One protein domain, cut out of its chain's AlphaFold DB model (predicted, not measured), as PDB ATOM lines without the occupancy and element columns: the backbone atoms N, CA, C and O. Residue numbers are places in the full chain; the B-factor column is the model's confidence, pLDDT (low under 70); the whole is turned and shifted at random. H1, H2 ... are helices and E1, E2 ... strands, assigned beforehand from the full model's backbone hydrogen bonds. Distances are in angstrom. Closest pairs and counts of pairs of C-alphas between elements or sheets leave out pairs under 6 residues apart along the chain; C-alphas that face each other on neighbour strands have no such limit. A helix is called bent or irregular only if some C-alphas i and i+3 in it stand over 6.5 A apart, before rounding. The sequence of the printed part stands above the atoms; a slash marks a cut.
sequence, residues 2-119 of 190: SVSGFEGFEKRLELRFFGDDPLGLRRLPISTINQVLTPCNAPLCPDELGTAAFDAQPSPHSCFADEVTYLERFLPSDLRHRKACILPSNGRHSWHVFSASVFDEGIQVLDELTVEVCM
ATOM      1  N   SER A   2     222.601 267.128 326.425       29.94
ATOM      2  CA  SER A   2     221.988 265.879 325.975       29.94
ATOM      3  C   SER A   2     222.970 265.197 325.033       29.94
ATOM      4  O   SER A   2     223.403 265.817 324.067       29.94
ATOM      5  N   VAL A   3     223.348 263.961 325.337       38.22
ATOM      6  CA  VAL A   3     224.024 263.098 324.370       38.22
ATOM      7  C   VAL A   3     222.935 262.661 323.396       38.22
ATOM      8  O   VAL A   3     222.107 261.820 323.742       38.22
ATOM      9  N   SER A   4     222.852 263.305 322.233       49.59
ATOM     10  CA  SER A   4     222.157 262.736 321.080       49.59
ATOM     11  C   SER A   4     222.898 261.449 320.729       49.59
ATOM     12  O   SER A   4     224.073 261.481 320.381       49.59
ATOM     13  N   GLY A   5     222.250 260.299 320.911       52.88
ATOM     14  CA  GLY A   5     222.811 259.022 320.481       52.88
ATOM     15  C   GLY A   5     222.682 258.921 318.969       52.88
ATOM     16  O   GLY A   5     221.590 258.666 318.470       52.88
ATOM     17  N   PHE A   6     223.770 259.187 318.250       58.38
ATOM     18  CA  PHE A   6     223.875 258.916 316.821       58.38
ATOM     19  C   PHE A   6     224.737 257.669 316.617       58.38
ATOM     20  O   PHE A   6     225.863 257.595 317.113       58.38
ATOM     21  N   GLU A   7     224.231 256.694 315.864       59.44
ATOM     22  CA  GLU A   7     225.024 255.545 315.431       59.44
ATOM     23  C   GLU A   7     225.876 255.939 314.221       59.44
ATOM     24  O   GLU A   7     225.380 256.076 313.107       59.44
ATOM     25  N   GLY A   8     227.175 256.141 314.453       61.00
ATOM     26  CA  GLY A   8     228.138 256.553 313.425       61.00
ATOM     27  C   GLY A   8     228.533 255.468 312.417       61.00
ATOM     28  O   GLY A   8     229.313 255.753 311.511       61.00
ATOM     29  N   PHE A   9     228.054 254.230 312.577       69.31
ATOM     30  CA  PHE A   9     228.427 253.108 311.716       69.31
ATOM     31  C   PHE A   9     227.453 252.975 310.539       69.31
ATOM     32  O   PHE A   9     226.246 252.831 310.716       69.31
ATOM     33  N   GLU A  10     227.987 253.025 309.319       74.62
ATOM     34  CA  GLU A  10     227.200 252.949 308.086       74.62
ATOM     35  C   GLU A  10     226.869 251.494 307.719       74.62
ATOM     36  O   GLU A  10     227.694 250.590 307.865       74.62
ATOM     37  N   LYS A  11     225.663 251.270 307.182       82.19
ATOM     38  CA  LYS A  11     225.320 250.049 306.440       82.19
ATOM     39  C   LYS A  11     225.384 250.352 304.948       82.19
ATOM     40  O   LYS A  11     224.669 251.229 304.467       82.19
ATOM     41  N   ARG A  12     226.212 249.609 304.211       86.94
ATOM     42  CA  ARG A  12     226.428 249.808 302.772       86.94
ATOM     43  C   ARG A  12     225.858 248.647 301.963       86.94
ATOM     44  O   ARG A  12     226.202 247.492 302.196       86.94
ATOM     45  N   LEU A  13     225.042 248.972 300.960       86.19
ATOM     46  CA  LEU A  13     224.629 248.048 299.904       86.19
ATOM     47  C   LEU A  13     225.308 248.448 298.592       86.19
ATOM     48  O   LEU A  13     225.078 249.544 298.082       86.19
ATOM     49  N   GLU A  14     226.120 247.554 298.032       87.19
ATOM     50  CA  GLU A  14     226.704 247.718 296.700       87.19
ATOM     51  C   GLU A  14     226.060 246.733 295.724       87.19
ATOM     52  O   GLU A  14     226.076 245.522 295.943       87.19
ATOM     53  N   LEU A  15     225.486 247.261 294.641       84.62
ATOM     54  CA  LEU A  15     224.869 246.476 293.575       84.62
ATOM     55  C   LEU A  15     225.625 246.713 292.273       84.62
ATOM     56  O   LEU A  15     225.804 247.856 291.856       84.62
ATOM     57  N   ARG A  16     226.022 245.624 291.615       81.00
ATOM     58  CA  ARG A  16     226.675 245.661 290.305       81.00
ATOM     59  C   ARG A  16     225.758 245.032 289.270       81.00
ATOM     60  O   ARG A  16     225.290 243.910 289.446       81.00
ATOM     61  N   PHE A  17     225.499 245.780 288.206       79.75
ATOM     62  CA  PHE A  17     224.685 245.351 287.076       79.75
ATOM     63  C   PHE A  17     225.582 245.241 285.847       79.75
ATOM     64  O   PHE A  17     226.481 246.058 285.666       79.75
ATOM     65  N   PHE A  18     225.309 244.258 284.996       74.94
ATOM     66  CA  PHE A  18     226.003 244.069 283.725       74.94
ATOM     67  C   PHE A  18     225.046 244.369 282.569       74.94
ATOM     68  O   PHE A  18     223.850 244.079 282.659       74.94
ATOM     69  N   GLY A  19     225.567 244.948 281.489       72.38
ATOM     70  CA  GLY A  19     224.812 245.257 280.276       72.38
ATOM     71  C   GLY A  19     225.351 246.485 279.544       72.38
ATOM     72  O   GLY A  19     226.063 247.299 280.123       72.38
ATOM     73  N   ASP A  20     224.966 246.627 278.276       75.56
ATOM     74  CA  ASP A  20     225.531 247.632 277.363       75.56
ATOM     75  C   ASP A  20     224.745 248.961 277.328       75.56
ATOM     76  O   ASP A  20     224.932 249.767 276.417       75.56
ATOM     77  N   ASP A  21     223.831 249.212 278.279       81.31
ATOM     78  CA  ASP A  21     223.092 250.484 278.320       81.31
ATOM     79  C   ASP A  21     224.024 251.605 278.826       81.31
ATOM     80  O   ASP A  21     224.370 251.619 280.010       81.31
ATOM     81  N   PRO A  22     224.395 252.587 277.978       78.38
ATOM     82  CA  PRO A  22     225.347 253.630 278.352       78.38
ATOM     83  C   PRO A  22     224.822 254.536 279.469       78.38
ATOM     84  O   PRO A  22     225.606 255.190 280.154       78.38
ATOM     85  N   LEU A  23     223.506 254.615 279.673       81.75
ATOM     86  CA  LEU A  23     222.910 255.392 280.754       81.75
ATOM     87  C   LEU A  23     222.653 254.529 281.995       81.75
ATOM     88  O   LEU A  23     222.687 255.062 283.107       81.75
ATOM     89  N   GLY A  24     222.444 253.221 281.832       84.81
ATOM     90  CA  GLY A  24     222.248 252.274 282.931       84.81
ATOM     91  C   GLY A  24     221.165 252.736 283.915       84.81
ATOM     92  O   GLY A  24     220.106 253.231 283.518       84.81
ATOM     93  N   LEU A  25     221.448 252.654 285.222       85.00
ATOM     94  CA  LEU A  25     220.522 253.106 286.273       85.00
ATOM     95  C   LEU A  25     220.238 254.617 286.253       85.00
ATOM     96  O   LEU A  25     219.246 255.048 286.835       85.00
ATOM     97  N   ARG A  26     221.038 255.434 285.552       87.25
ATOM     98  CA  ARG A  26     220.790 256.886 285.428       87.25
ATOM     99  C   ARG A  26     219.529 257.199 284.621       87.25
ATOM    100  O   ARG A  26     219.059 258.331 284.642       87.25
ATOM    101  N   ARG A  27     218.969 256.209 283.916       87.44
ATOM    102  CA  ARG A  27     217.660 256.323 283.252       87.44
ATOM    103  C   ARG A  27     216.489 256.260 284.222       87.44
ATOM    104  O   ARG A  27     215.382 256.623 283.828       87.44
ATOM    105  N   LEU A  28     216.701 255.761 285.442       87.00
ATOM    106  CA  LEU A  28     215.629 255.649 286.420       87.00
ATOM    107  C   LEU A  28     215.121 257.048 286.786       87.00
ATOM    108  O   LEU A  28     215.913 257.907 287.181       87.00
ATOM    109  N   PRO A  29     213.804 257.294 286.684       90.50
ATOM    110  CA  PRO A  29     213.223 258.530 287.172       90.50
ATOM    111  C   PRO A  29     213.508 258.711 288.662       90.50
ATOM    112  O   PRO A  29     213.458 257.756 289.441       90.50
ATOM    113  N   ILE A  30     213.697 259.962 289.082       88.19
ATOM    114  CA  ILE A  30     213.883 260.293 290.500       88.19
ATOM    115  C   ILE A  30     212.716 259.799 291.369       88.19
ATOM    116  O   ILE A  30     212.911 259.436 292.523       88.19
ATOM    117  N   SER A  31     211.503 259.709 290.811       88.62
ATOM    118  CA  SER A  31     210.336 259.151 291.499       88.62
ATOM    119  C   SER A  31     210.512 257.674 291.852       88.62
ATOM    120  O   SER A  31     210.138 257.272 292.950       88.62
ATOM    121  N   THR A  32     211.111 256.878 290.965       87.94
ATOM    122  CA  THR A  32     211.428 255.469 291.224       87.94
ATOM    123  C   THR A  32     212.484 255.348 292.316       87.94
ATOM    124  O   THR A  32     212.318 254.560 293.240       87.94
ATOM    125  N   ILE A  33     213.531 256.176 292.258       83.81
ATOM    126  CA  ILE A  33     214.568 256.217 293.298       83.81
ATOM    127  C   ILE A  33     213.935 256.565 294.655       83.81
ATOM    128  O   ILE A  33     214.140 255.858 295.638       83.81
ATOM    129  N   ASN A  34     213.081 257.588 294.702       82.31
ATOM    130  CA  ASN A  34     212.401 258.002 295.929       82.31
ATOM    131  C   ASN A  34     211.479 256.915 296.493       82.31
ATOM    132  O   ASN A  34     211.410 256.763 297.709       82.31
ATOM    133  N   GLN A  35     210.791 256.140 295.651       84.81
ATOM    134  CA  GLN A  35     209.961 255.020 296.112       84.81
ATOM    135  C   GLN A  35     210.783 253.940 296.822       84.81
ATOM    136  O   GLN A  35     210.305 253.363 297.793       84.81
ATOM    137  N   VAL A  36     212.016 253.701 296.368       82.62
ATOM    138  CA  VAL A  36     212.939 252.751 297.003       82.62
ATOM    139  C   VAL A  36     213.536 253.325 298.290       82.62
ATOM    140  O   VAL A  36     213.662 252.600 299.269       82.62
ATOM    141  N   LEU A  37     213.873 254.621 298.319       79.38
ATOM    142  CA  LEU A  37     214.510 255.259 299.479       79.38
ATOM    143  C   LEU A  37     213.537 255.611 300.615       79.38
ATOM    144  O   LEU A  37     213.933 255.610 301.776       79.38
ATOM    145  N   THR A  38     212.274 255.924 300.307       77.94
ATOM    146  CA  THR A  38     211.293 256.396 301.306       77.94
ATOM    147  C   THR A  38     211.107 255.417 302.473       77.94
ATOM    148  O   THR A  38     211.157 255.872 303.616       77.94
ATOM    149  N   PRO A  39     210.950 254.094 302.255       75.00
ATOM    150  CA  PRO A  39     210.848 253.130 303.353       75.00
ATOM    151  C   PRO A  39     212.093 253.081 304.249       75.00
ATOM    152  O   PRO A  39     211.973 252.824 305.441       75.00
ATOM    153  N   CYS A  40     213.277 253.352 303.692       68.50
ATOM    154  CA  CYS A  40     214.544 253.353 304.425       68.50
ATOM    155  C   CYS A  40     214.754 254.618 305.270       68.50
ATOM    156  O   CYS A  40     215.628 254.630 306.128       68.50
ATOM    157  N   ASN A  41     213.975 255.677 305.026       61.69
ATOM    158  CA  ASN A  41     214.124 256.982 305.673       61.69
ATOM    159  C   ASN A  41     213.049 257.248 306.745       61.69
ATOM    160  O   ASN A  41     212.835 258.394 307.144       61.69
ATOM    161  N   ALA A  42     212.319 256.211 307.171       55.38
ATOM    162  CA  ALA A  42     211.307 256.338 308.212       55.38
ATOM    163  C   ALA A  42     211.982 256.630 309.568       55.38
ATOM    164  O   ALA A  42     212.877 255.881 309.967       55.38
ATOM    165  N   PRO A  43     211.581 257.693 310.293       51.44
ATOM    166  CA  PRO A  43     212.106 257.943 311.626       51.44
ATOM    167  C   PRO A  43     211.720 256.785 312.553       51.44
ATOM    168  O   PRO A  43     210.558 256.375 312.586       51.44
ATOM    169  N   LEU A  44     212.689 256.271 313.314       49.56
ATOM    170  CA  LEU A  44     212.418 255.373 314.436       49.56
ATOM    171  C   LEU A  44     211.447 256.090 315.394       49.56
ATOM    172  O   LEU A  44     211.659 257.258 315.729       49.56
ATOM    173  N   CYS A  45     210.351 255.428 315.772       39.31
ATOM    174  CA  CYS A  45     209.307 256.016 316.612       39.31
ATOM    175  C   CYS A  45     209.898 256.581 317.924       39.31
ATOM    176  O   CYS A  45     210.608 255.858 318.623       39.31
ATOM    177  N   PRO A  46     209.579 257.835 318.310       42.00
ATOM    178  CA  PRO A  46     210.111 258.452 319.530       42.00
ATOM    179  C   PRO A  46     209.722 257.737 320.833       42.00
ATOM    180  O   PRO A  46     210.448 257.836 321.819       42.00
ATOM    181  N   ASP A  47     208.595 257.020 320.849       42.56
ATOM    182  CA  ASP A  47     208.020 256.445 322.074       42.56
ATOM    183  C   ASP A  47     208.752 255.187 322.587       42.56
ATOM    184  O   ASP A  47     208.455 254.714 323.683       42.56
ATOM    185  N   GLU A  48     209.729 254.655 321.842       46.50
ATOM    186  CA  GLU A  48     210.483 253.447 322.225       46.50
ATOM    187  C   GLU A  48     211.912 253.726 322.724       46.50
ATOM    188  O   GLU A  48     212.571 252.824 323.242       46.50
ATOM    189  N   LEU A  49     212.404 254.968 322.644       46.66
ATOM    190  CA  LEU A  49     213.792 255.297 322.984       46.66
ATOM    191  C   LEU A  49     213.894 256.129 324.265       46.66
ATOM    192  O   LEU A  49     214.119 257.341 324.266       46.66
ATOM    193  N   GLY A  50     213.820 255.418 325.392       37.00
ATOM    194  CA  GLY A  50     214.546 255.822 326.592       37.00
ATOM    195  C   GLY A  50     216.039 255.995 326.280       37.00
ATOM    196  O   GLY A  50     216.571 255.421 325.334       37.00
ATOM    197  N   THR A  51     216.716 256.825 327.064       42.59
ATOM    198  CA  THR A  51     218.104 257.279 326.895       42.59
ATOM    199  C   THR A  51     219.116 256.115 326.907       42.59
ATOM    200  O   THR A  51     219.740 255.847 327.928       42.59
ATOM    201  N   ALA A  52     219.269 255.403 325.785       43.25
ATOM    202  CA  ALA A  52     220.254 254.331 325.579       43.25
ATOM    203  C   ALA A  52     220.420 253.969 324.079       43.25
ATOM    204  O   ALA A  52     220.342 252.808 323.692       43.25
ATOM    205  N   ALA A  53     220.607 254.954 323.197       49.72
ATOM    206  CA  ALA A  53     220.703 254.722 321.750       49.72
ATOM    207  C   ALA A  53     222.147 254.420 321.299       49.72
ATOM    208  O   ALA A  53     222.816 255.274 320.726       49.72
ATOM    209  N   PHE A  54     222.618 253.205 321.583       48.00
ATOM    210  CA  PHE A  54     223.727 252.566 320.850       48.00
ATOM    211  C   PHE A  54     223.377 251.134 320.394       48.00
ATOM    212  O   PHE A  54     223.963 250.666 319.427       48.00
ATOM    213  N   ASP A  55     222.372 250.483 321.006       51.59
ATOM    214  CA  ASP A  55     221.996 249.077 320.749       51.59
ATOM    215  C   ASP A  55     220.572 248.900 320.162       51.59
ATOM    216  O   ASP A  55     219.969 247.835 320.271       51.59
ATOM    217  N   ALA A  56     219.990 249.940 319.555       66.69
ATOM    218  CA  ALA A  56     218.576 249.954 319.148       66.69
ATOM    219  C   ALA A  56     218.332 249.647 317.656       66.69
ATOM    220  O   ALA A  56     217.314 250.067 317.106       66.69
ATOM    221  N   GLN A  57     219.250 248.946 316.976       75.75
ATOM    222  CA  GLN A  57     219.019 248.553 315.584       75.75
ATOM    223  C   GLN A  57     217.839 247.565 315.515       75.75
ATOM    224  O   GLN A  57     217.916 246.480 316.100       75.75
ATOM    225  N   PRO A  58     216.734 247.914 314.829       83.25
ATOM    226  CA  PRO A  58     215.574 247.039 314.744       83.25
ATOM    227  C   PRO A  58     215.907 245.803 313.909       83.25
ATOM    228  O   PRO A  58     216.793 245.830 313.058       83.25
ATOM    229  N   SER A  59     215.151 244.722 314.101       80.56
ATOM    230  CA  SER A  59     215.229 243.559 313.210       80.56
ATOM    231  C   SER A  59     215.048 243.997 311.740       80.56
ATOM    232  O   SER A  59     214.146 244.793 311.464       80.56
ATOM    233  N   PRO A  60     215.870 243.508 310.790       89.19
ATOM    234  CA  PRO A  60     216.854 242.425 310.928       89.19
ATOM    235  C   PRO A  60     218.264 242.874 311.353       89.19
ATOM    236  O   PRO A  60     219.164 242.050 311.417       89.19
ATOM    237  N   HIS A  61     218.477 244.154 311.642       87.62
ATOM    238  CA  HIS A  61     219.792 244.763 311.868       87.62
ATOM    239  C   HIS A  61     220.327 244.624 313.300       87.62
ATOM    240  O   HIS A  61     221.390 245.157 313.616       87.62
ATOM    241  N   SER A  62     219.607 243.909 314.166       85.06
ATOM    242  CA  SER A  62     219.991 243.648 315.557       85.06
ATOM    243  C   SER A  62     221.233 242.765 315.683       85.06
ATOM    244  O   SER A  62     221.964 242.868 316.666       85.06
ATOM    245  N   CYS A  63     221.488 241.881 314.713       88.25
ATOM    246  CA  CYS A  63     222.731 241.122 314.637       88.25
ATOM    247  C   CYS A  63     223.021 240.641 313.210       88.25
ATOM    248  O   CYS A  63     222.108 240.426 312.413       88.25
ATOM    249  N   PHE A  64     224.295 240.382 312.905       92.19
ATOM    250  CA  PHE A  64     224.702 239.966 311.559       92.19
ATOM    251  C   PHE A  64     224.056 238.644 311.105       92.19
ATOM    252  O   PHE A  64     223.771 238.465 309.927       92.19
ATOM    253  N   ALA A  65     223.783 237.709 312.021       94.06
ATOM    254  CA  ALA A  65     223.139 236.440 311.670       94.06
ATOM    255  C   ALA A  65     221.692 236.627 311.169       94.06
ATOM    256  O   ALA A  65     221.267 235.941 310.232       94.06
ATOM    257  N   ASP A  66     220.955 237.573 311.755       92.69
ATOM    258  CA  ASP A  66     219.602 237.922 311.317       92.69
ATOM    259  C   ASP A  66     219.638 238.610 309.949       92.69
ATOM    260  O   ASP A  66     218.839 238.275 309.073       92.69
ATOM    261  N   GLU A  67     220.608 239.504 309.726       94.38
ATOM    262  CA  GLU A  67     220.834 240.139 308.423       94.38
ATOM    263  C   GLU A  67     221.131 239.097 307.338       94.38
ATOM    264  O   GLU A  67     220.517 239.129 306.273       94.38
ATOM    265  N   VAL A  68     222.009 238.125 307.615       94.88
ATOM    266  CA  VAL A  68     222.311 237.020 306.689       94.88
ATOM    267  C   VAL A  68     221.055 236.201 306.393       94.88
ATOM    268  O   VAL A  68     220.749 235.958 305.229       94.88
ATOM    269  N   THR A  69     220.288 235.828 307.421       95.38
ATOM    270  CA  THR A  69     219.040 235.062 307.256       95.38
ATOM    271  C   THR A  69     218.024 235.826 306.405       95.38
ATOM    272  O   THR A  69     217.366 235.255 305.531       95.38
ATOM    273  N   TYR A  70     217.900 237.133 306.640       94.38
ATOM    274  CA  TYR A  70     217.044 238.010 305.854       94.38
ATOM    275  C   TYR A  70     217.500 238.046 304.388       94.38
ATOM    276  O   TYR A  70     216.702 237.795 303.483       94.38
ATOM    277  N   LEU A  71     218.790 238.281 304.138       93.62
ATOM    278  CA  LEU A  71     219.355 238.335 302.788       93.62
ATOM    279  C   LEU A  71     219.194 237.003 302.047       93.62
ATOM    280  O   LEU A  71     218.763 236.992 300.898       93.62
ATOM    281  N   GLU A  72     219.458 235.869 302.693       92.88
ATOM    282  CA  GLU A  72     219.282 234.551 302.077       92.88
ATOM    283  C   GLU A  72     217.834 234.285 301.654       92.88
ATOM    284  O   GLU A  72     217.599 233.684 300.599       92.88
ATOM    285  N   ARG A  73     216.870 234.767 302.445       93.44
ATOM    286  CA  ARG A  73     215.440 234.603 302.180       93.44
ATOM    287  C   ARG A  73     214.933 235.492 301.046       93.44
ATOM    288  O   ARG A  73     214.071 235.047 300.288       93.44
ATOM    289  N   PHE A  74     215.400 236.737 300.966       91.62
ATOM    290  CA  PHE A  74     214.820 237.746 300.071       91.62
ATOM    291  C   PHE A  74     215.638 238.016 298.806       91.62
ATOM    292  O   PHE A  74     215.088 238.561 297.848       91.62
ATOM    293  N   LEU A  75     216.917 237.628 298.754       90.81
ATOM    294  CA  LEU A  75     217.710 237.798 297.539       90.81
ATOM    295  C   LEU A  75     217.242 236.863 296.411       90.81
ATOM    296  O   LEU A  75     216.963 235.683 296.669       90.81
ATOM    297  N   PRO A  76     217.237 237.352 295.155       90.06
ATOM    298  CA  PRO A  76     216.930 236.560 293.968       90.06
ATOM    299  C   PRO A  76     217.673 235.217 293.915       90.06
ATOM    300  O   PRO A  76     218.860 235.122 294.239       90.06
ATOM    301  N   SER A  77     216.963 234.152 293.537       86.88
ATOM    302  CA  SER A  77     217.482 232.773 293.548       86.88
ATOM    303  C   SER A  77     218.547 232.498 292.481       86.88
ATOM    304  O   SER A  77     219.263 231.499 292.565       86.88
ATOM    305  N   ASP A  78     218.669 233.375 291.489       87.56
ATOM    306  CA  ASP A  78     219.708 233.366 290.465       87.56
ATOM    307  C   ASP A  78     221.076 233.828 290.995       87.56
ATOM    308  O   ASP A  78     222.088 233.344 290.489       87.56
ATOM    309  N   LEU A  79     221.136 234.639 292.062       87.25
ATOM    310  CA  LEU A  79     222.373 234.985 292.782       87.25
ATOM    311  C   LEU A  79     222.905 233.784 293.584       87.25
ATOM    312  O   LEU A  79     222.637 233.644 294.780       87.25
ATOM    313  N   ARG A  80     223.644 232.891 292.919       83.19
ATOM    314  CA  ARG A  80     224.077 231.588 293.461       83.19
ATOM    315  C   ARG A  80     225.325 231.645 294.341       83.19
ATOM    316  O   ARG A  80     225.475 230.806 295.226       83.19
ATOM    317  N   HIS A  81     226.216 232.612 294.138       87.38
ATOM    318  CA  HIS A  81     227.499 232.673 294.848       87.38
ATOM    319  C   HIS A  81     227.375 233.515 296.113       87.38
ATOM    320  O   HIS A  81     227.845 234.649 296.168       87.38
ATOM    321  N   ARG A  82     226.681 232.968 297.113       91.88
ATOM    322  CA  ARG A  82     226.395 233.646 298.383       91.88
ATOM    323  C   ARG A  82     227.448 233.304 299.430       91.88
ATOM    324  O   ARG A  82     227.801 232.138 299.596       91.88
ATOM    325  N   LYS A  83     227.944 234.309 300.148       93.94
ATOM    326  CA  LYS A  83     228.913 234.136 301.234       93.94
ATOM    327  C   LYS A  83     228.759 235.238 302.269       93.94
ATOM    328  O   LYS A  83     228.752 236.411 301.917       93.94
ATOM    329  N   ALA A  84     228.716 234.846 303.537       95.50
ATOM    330  CA  ALA A  84     228.870 235.741 304.673       95.50
ATOM    331  C   ALA A  84     230.267 235.554 305.282       95.50
ATOM    332  O   ALA A  84     230.734 234.421 305.438       95.50
ATOM    333  N   CYS A  85     230.948 236.642 305.627       95.19
ATOM    334  CA  CYS A  85     232.202 236.606 306.364       95.19
ATOM    335  C   CYS A  85     232.308 237.761 307.361       95.19
ATOM    336  O   CYS A  85     231.725 238.827 307.187       95.19
ATOM    337  N   ILE A  86     233.079 237.519 308.417       93.62
ATOM    338  CA  ILE A  86     233.451 238.524 309.406       93.62
ATOM    339  C   ILE A  86     234.948 238.752 309.243       93.62
ATOM    340  O   ILE A  86     235.730 237.807 309.364       93.62
ATOM    341  N   LEU A  87     235.341 239.982 308.933       91.94
ATOM    342  CA  LEU A  87     236.735 240.391 308.828       91.94
ATOM    343  C   LEU A  87     237.117 241.086 310.143       91.94
ATOM    344  O   LEU A  87     236.700 242.227 310.374       91.94
ATOM    345  N   PRO A  88     237.853 240.406 311.038       88.81
ATOM    346  CA  PRO A  88     238.216 240.984 312.321       88.81
ATOM    347  C   PRO A  88     239.248 242.099 312.135       88.81
ATOM    348  O   PRO A  88     240.140 242.006 311.290       88.81
ATOM    349  N   SER A  89     239.157 243.136 312.965       83.88
ATOM    350  CA  SER A  89     240.264 244.075 313.170       83.88
ATOM    351  C   SER A  89     241.100 243.653 314.383       83.88
ATOM    352  O   SER A  89     240.701 242.789 315.160       83.88
ATOM    353  N   ASN A  90     242.241 244.311 314.603       78.50
ATOM    354  CA  ASN A  90     243.050 244.118 315.815       78.50
ATOM    355  C   ASN A  90     242.387 244.675 317.098       78.50
ATOM    356  O   ASN A  90     243.003 244.652 318.162       78.50
ATOM    357  N   GLY A  91     241.167 245.217 317.006       77.25
ATOM    358  CA  GLY A  91     240.432 245.833 318.109       77.25
ATOM    359  C   GLY A  91     239.068 245.190 318.361       77.25
ATOM    360  O   GLY A  91     238.853 244.006 318.129       77.25
ATOM    361  N   ARG A  92     238.126 245.995 318.864       79.38
ATOM    362  CA  ARG A  92     236.747 245.562 319.166       79.38
ATOM    363  C   ARG A  92     235.805 245.620 317.961       79.38
ATOM    364  O   ARG A  92     234.663 245.192 318.071       79.38
ATOM    365  N   HIS A  93     236.270 246.153 316.834       84.56
ATOM    366  CA  HIS A  93     235.473 246.316 315.623       84.56
ATOM    367  C   HIS A  93     235.738 245.182 314.634       84.56
ATOM    368  O   HIS A  93     236.826 244.602 314.599       84.56
ATOM    369  N   SER A  94     234.741 244.859 313.823       89.50
ATOM    370  CA  SER A  94     234.844 243.887 312.735       89.50
ATOM    371  C   SER A  94     234.002 244.367 311.564       89.50
ATOM    372  O   SER A  94     232.976 245.012 311.769       89.50
ATOM    373  N   TRP A  95     234.422 244.034 310.349       91.25
ATOM    374  CA  TRP A  95     233.607 244.245 309.159       91.25
ATOM    375  C   TRP A  95     232.775 242.998 308.891       91.25
ATOM    376  O   TRP A  95     233.320 241.912 308.687       91.25
ATOM    377  N   HIS A  96     231.457 243.152 308.895       93.44
ATOM    378  CA  HIS A  96     230.519 242.099 308.535       93.44
ATOM    379  C   HIS A  96     230.170 242.236 307.055       93.44
ATOM    380  O   HIS A  96     229.644 243.264 306.636       93.44
ATOM    381  N   VAL A  97     230.492 241.226 306.252       94.44
ATOM    382  CA  VAL A  97     230.341 241.286 304.796       94.44
ATOM    383  C   VAL A  97     229.482 240.124 304.332       94.44
ATOM    384  O   VAL A  97     229.807 238.961 304.564       94.44
ATOM    385  N   PHE A  98     228.397 240.439 303.633       95.00
ATOM    386  CA  PHE A  98     227.634 239.474 302.855       95.00
ATOM    387  C   PHE A  98     227.788 239.803 301.369       95.00
ATOM    388  O   PHE A  98     227.555 240.934 300.951       95.00
ATOM    389  N   SER A  99     228.160 238.814 300.564       92.94
ATOM    390  CA  SER A  99     228.276 238.931 299.110       92.94
ATOM    391  C   SER A  99     227.384 237.907 298.426       92.94
ATOM    392  O   SER A  99     227.355 236.749 298.845       92.94
ATOM    393  N   ALA A 100     226.724 238.304 297.343       91.94
ATOM    394  CA  ALA A 100     225.998 237.407 296.455       91.94
ATOM    395  C   ALA A 100     226.213 237.836 295.004       91.94
ATOM    396  O   ALA A 100     226.130 239.023 294.695       91.94
ATOM    397  N   SER A 101     226.479 236.886 294.112       88.25
ATOM    398  CA  SER A 101     226.654 237.181 292.690       88.25
ATOM    399  C   SER A 101     226.162 236.053 291.787       88.25
ATOM    400  O   SER A 101     225.947 234.914 292.216       88.25
ATOM    401  N   VAL A 102     225.992 236.406 290.514       84.25
ATOM    402  CA  VAL A 102     225.913 235.482 289.386       84.25
ATOM    403  C   VAL A 102     227.321 235.407 288.780       84.25
ATOM    404  O   VAL A 102     227.697 236.269 287.998       84.25
ATOM    405  N   PHE A 103     228.178 234.476 289.213       69.81
ATOM    406  CA  PHE A 103     229.439 234.260 288.497       69.81
ATOM    407  C   PHE A 103     229.125 233.416 287.267       69.81
ATOM    408  O   PHE A 103     228.706 232.267 287.391       69.81
ATOM    409  N   ASP A 104     229.327 233.999 286.091       60.47
ATOM    410  CA  ASP A 104     229.556 233.237 284.872       60.47
ATOM    411  C   ASP A 104     231.076 233.173 284.674       60.47
ATOM    412  O   ASP A 104     231.760 234.187 284.839       60.47
ATOM    413  N   GLU A 105     231.627 231.995 284.374       54.94
ATOM    414  CA  GLU A 105     233.083 231.744 284.320       54.94
ATOM    415  C   GLU A 105     233.819 232.612 283.270       54.94
ATOM    416  O   GLU A 105     235.048 232.615 283.216       54.94
ATOM    417  N   GLY A 106     233.082 233.376 282.451       54.06
ATOM    418  CA  GLY A 106     233.598 234.273 281.414       54.06
ATOM    419  C   GLY A 106     233.559 235.779 281.710       54.06
ATOM    420  O   GLY A 106     233.973 236.552 280.845       54.06
ATOM    421  N   ILE A 107     233.071 236.239 282.870       57.06
ATOM    422  CA  ILE A 107     233.033 237.683 283.171       57.06
ATOM    423  C   ILE A 107     234.434 238.153 283.577       57.06
ATOM    424  O   ILE A 107     234.965 237.730 284.604       57.06
ATOM    425  N   GLN A 108     235.030 239.049 282.780       54.06
ATOM    426  CA  GLN A 108     236.248 239.747 283.181       54.06
ATOM    427  C   GLN A 108     235.966 240.532 284.460       54.06
ATOM    428  O   GLN A 108     235.156 241.459 284.475       54.06
ATOM    429  N   VAL A 109     236.631 240.136 285.541       58.00
ATOM    430  CA  VAL A 109     236.672 240.915 286.772       58.00
ATOM    431  C   VAL A 109     237.421 242.194 286.419       58.00
ATOM    432  O   VAL A 109     238.609 242.146 286.112       58.00
ATOM    433  N   LEU A 110     236.714 243.321 286.373       61.31
ATOM    434  CA  LEU A 110     237.364 244.624 286.292       61.31
ATOM    435  C   LEU A 110     238.286 244.757 287.514       61.31
ATOM    436  O   LEU A 110     237.883 244.381 288.617       61.31
ATOM    437  N   ASP A 111     239.494 245.294 287.322       66.75
ATOM    438  CA  ASP A 111     240.431 245.643 288.402       66.75
ATOM    439  C   ASP A 111     239.904 246.862 289.190       66.75
ATOM    440  O   ASP A 111     240.509 247.932 289.242       66.75
ATOM    441  N   GLU A 112     238.713 246.725 289.769       75.00
ATOM    442  CA  GLU A 112     238.070 247.728 290.603       75.00
ATOM    443  C   GLU A 112     238.490 247.531 292.056       75.00
ATOM    444  O   GLU A 112     238.303 246.466 292.648       75.00
ATOM    445  N   LEU A 113     239.024 248.595 292.647       83.88
ATOM    446  CA  LEU A 113     239.422 248.627 294.043       83.88
ATOM    447  C   LEU A 113     238.481 249.540 294.828       83.88
ATOM    448  O   LEU A 113     238.413 250.740 294.567       83.88
ATOM    449  N   THR A 114     237.826 248.984 295.845       89.00
ATOM    450  CA  THR A 114     237.112 249.762 296.863       89.00
ATOM    451  C   THR A 114     237.966 249.818 298.125       89.00
ATOM    452  O   THR A 114     238.348 248.779 298.663       89.00
ATOM    453  N   VAL A 115     238.255 251.028 298.608       89.75
ATOM    454  CA  VAL A 115     238.934 251.257 299.891       89.75
ATOM    455  C   VAL A 115     237.950 251.915 300.847       89.75
ATOM    456  O   VAL A 115     237.408 252.976 300.544       89.75
ATOM    457  N   GLU A 116     237.743 251.297 302.008       90.25
ATOM    458  CA  GLU A 116     236.951 251.860 303.101       90.25
ATOM    459  C   GLU A 116     237.830 252.064 304.331       90.25
ATOM    460  O   GLU A 116     238.589 251.181 304.730       90.25
ATOM    461  N   VAL A 117     237.722 253.249 304.931       89.31
ATOM    462  CA  VAL A 117     238.452 253.620 306.142       89.31
ATOM    463  C   VAL A 117     237.437 254.111 307.164       89.31
ATOM    464  O   VAL A 117     236.837 255.168 306.991       89.31
ATOM    465  N   CYS A 118     237.244 253.339 308.231       86.94
ATOM    466  CA  CYS A 118     236.442 253.751 309.378       86.94
ATOM    467  C   CYS A 118     237.373 254.327 310.449       86.94
ATOM    468  O   CYS A 118     238.345 253.678 310.838       86.94
ATOM    469  N   MET A 119     237.092 255.549 310.900       87.06
ATOM    470  CA  MET A 119     237.897 256.257 311.893       87.06
ATOM    471  C   MET A 119     237.030 256.591 313.105       87.06
ATOM    472  O   MET A 119     235.988 257.228 312.969       87.06
TER     473      MET A 119
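Overview. This is residues 2 to 119 of the 190 residues of an uncharacterized protein of Asparagus officinalis (UniProt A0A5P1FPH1). Little regular structure: a small hairpin, E1 and E2, has H3 close by, while H1 and H2 sit off in a wide open loop of chain. The 118 printed residues hold three named helices, then two antiparallel strands, order E1 - E2; the class is mixed, with 39 residues in named elements. The whole is loose, radius of gyration of the C-alphas 17.9 A, spanning 54 by 41 by 29 A.

Along the chain. Find C-alpha 83 at (228.913, 234.136, 301.234), where E1, residues 83 to 88, begins and runs 16.0 A; E2, residues 94 to 99, runs 15.9 A and ends with C-alpha 99 at (228.276, 238.931, 299.110). H3 is residues 64 to 74, 15.3 A; H1 24 to 27, 6.1 A; H2 30 to 41, 15.5 A, only just irregular: C-alphas 36 and 39 are 6.7 A apart.

Arrangement. In the hairpin, N 85 and O 97 are within hydrogen-bond range, 2.8 A. H3's closest C-alphas to E2 are Phe 64 and His 96, 6.9 A. H1 and H2 are apart from H3, E1 and E2. O i to N i+4 pairs are within range throughout H3, 6 of 8 in H2; H1 is too short.

Size, cuts and confidence. The printed part has no cut. H2 to H3 is a long link. Residues 2 to 9, 40 to 56 and 103 to 111 have pLDDT under 70.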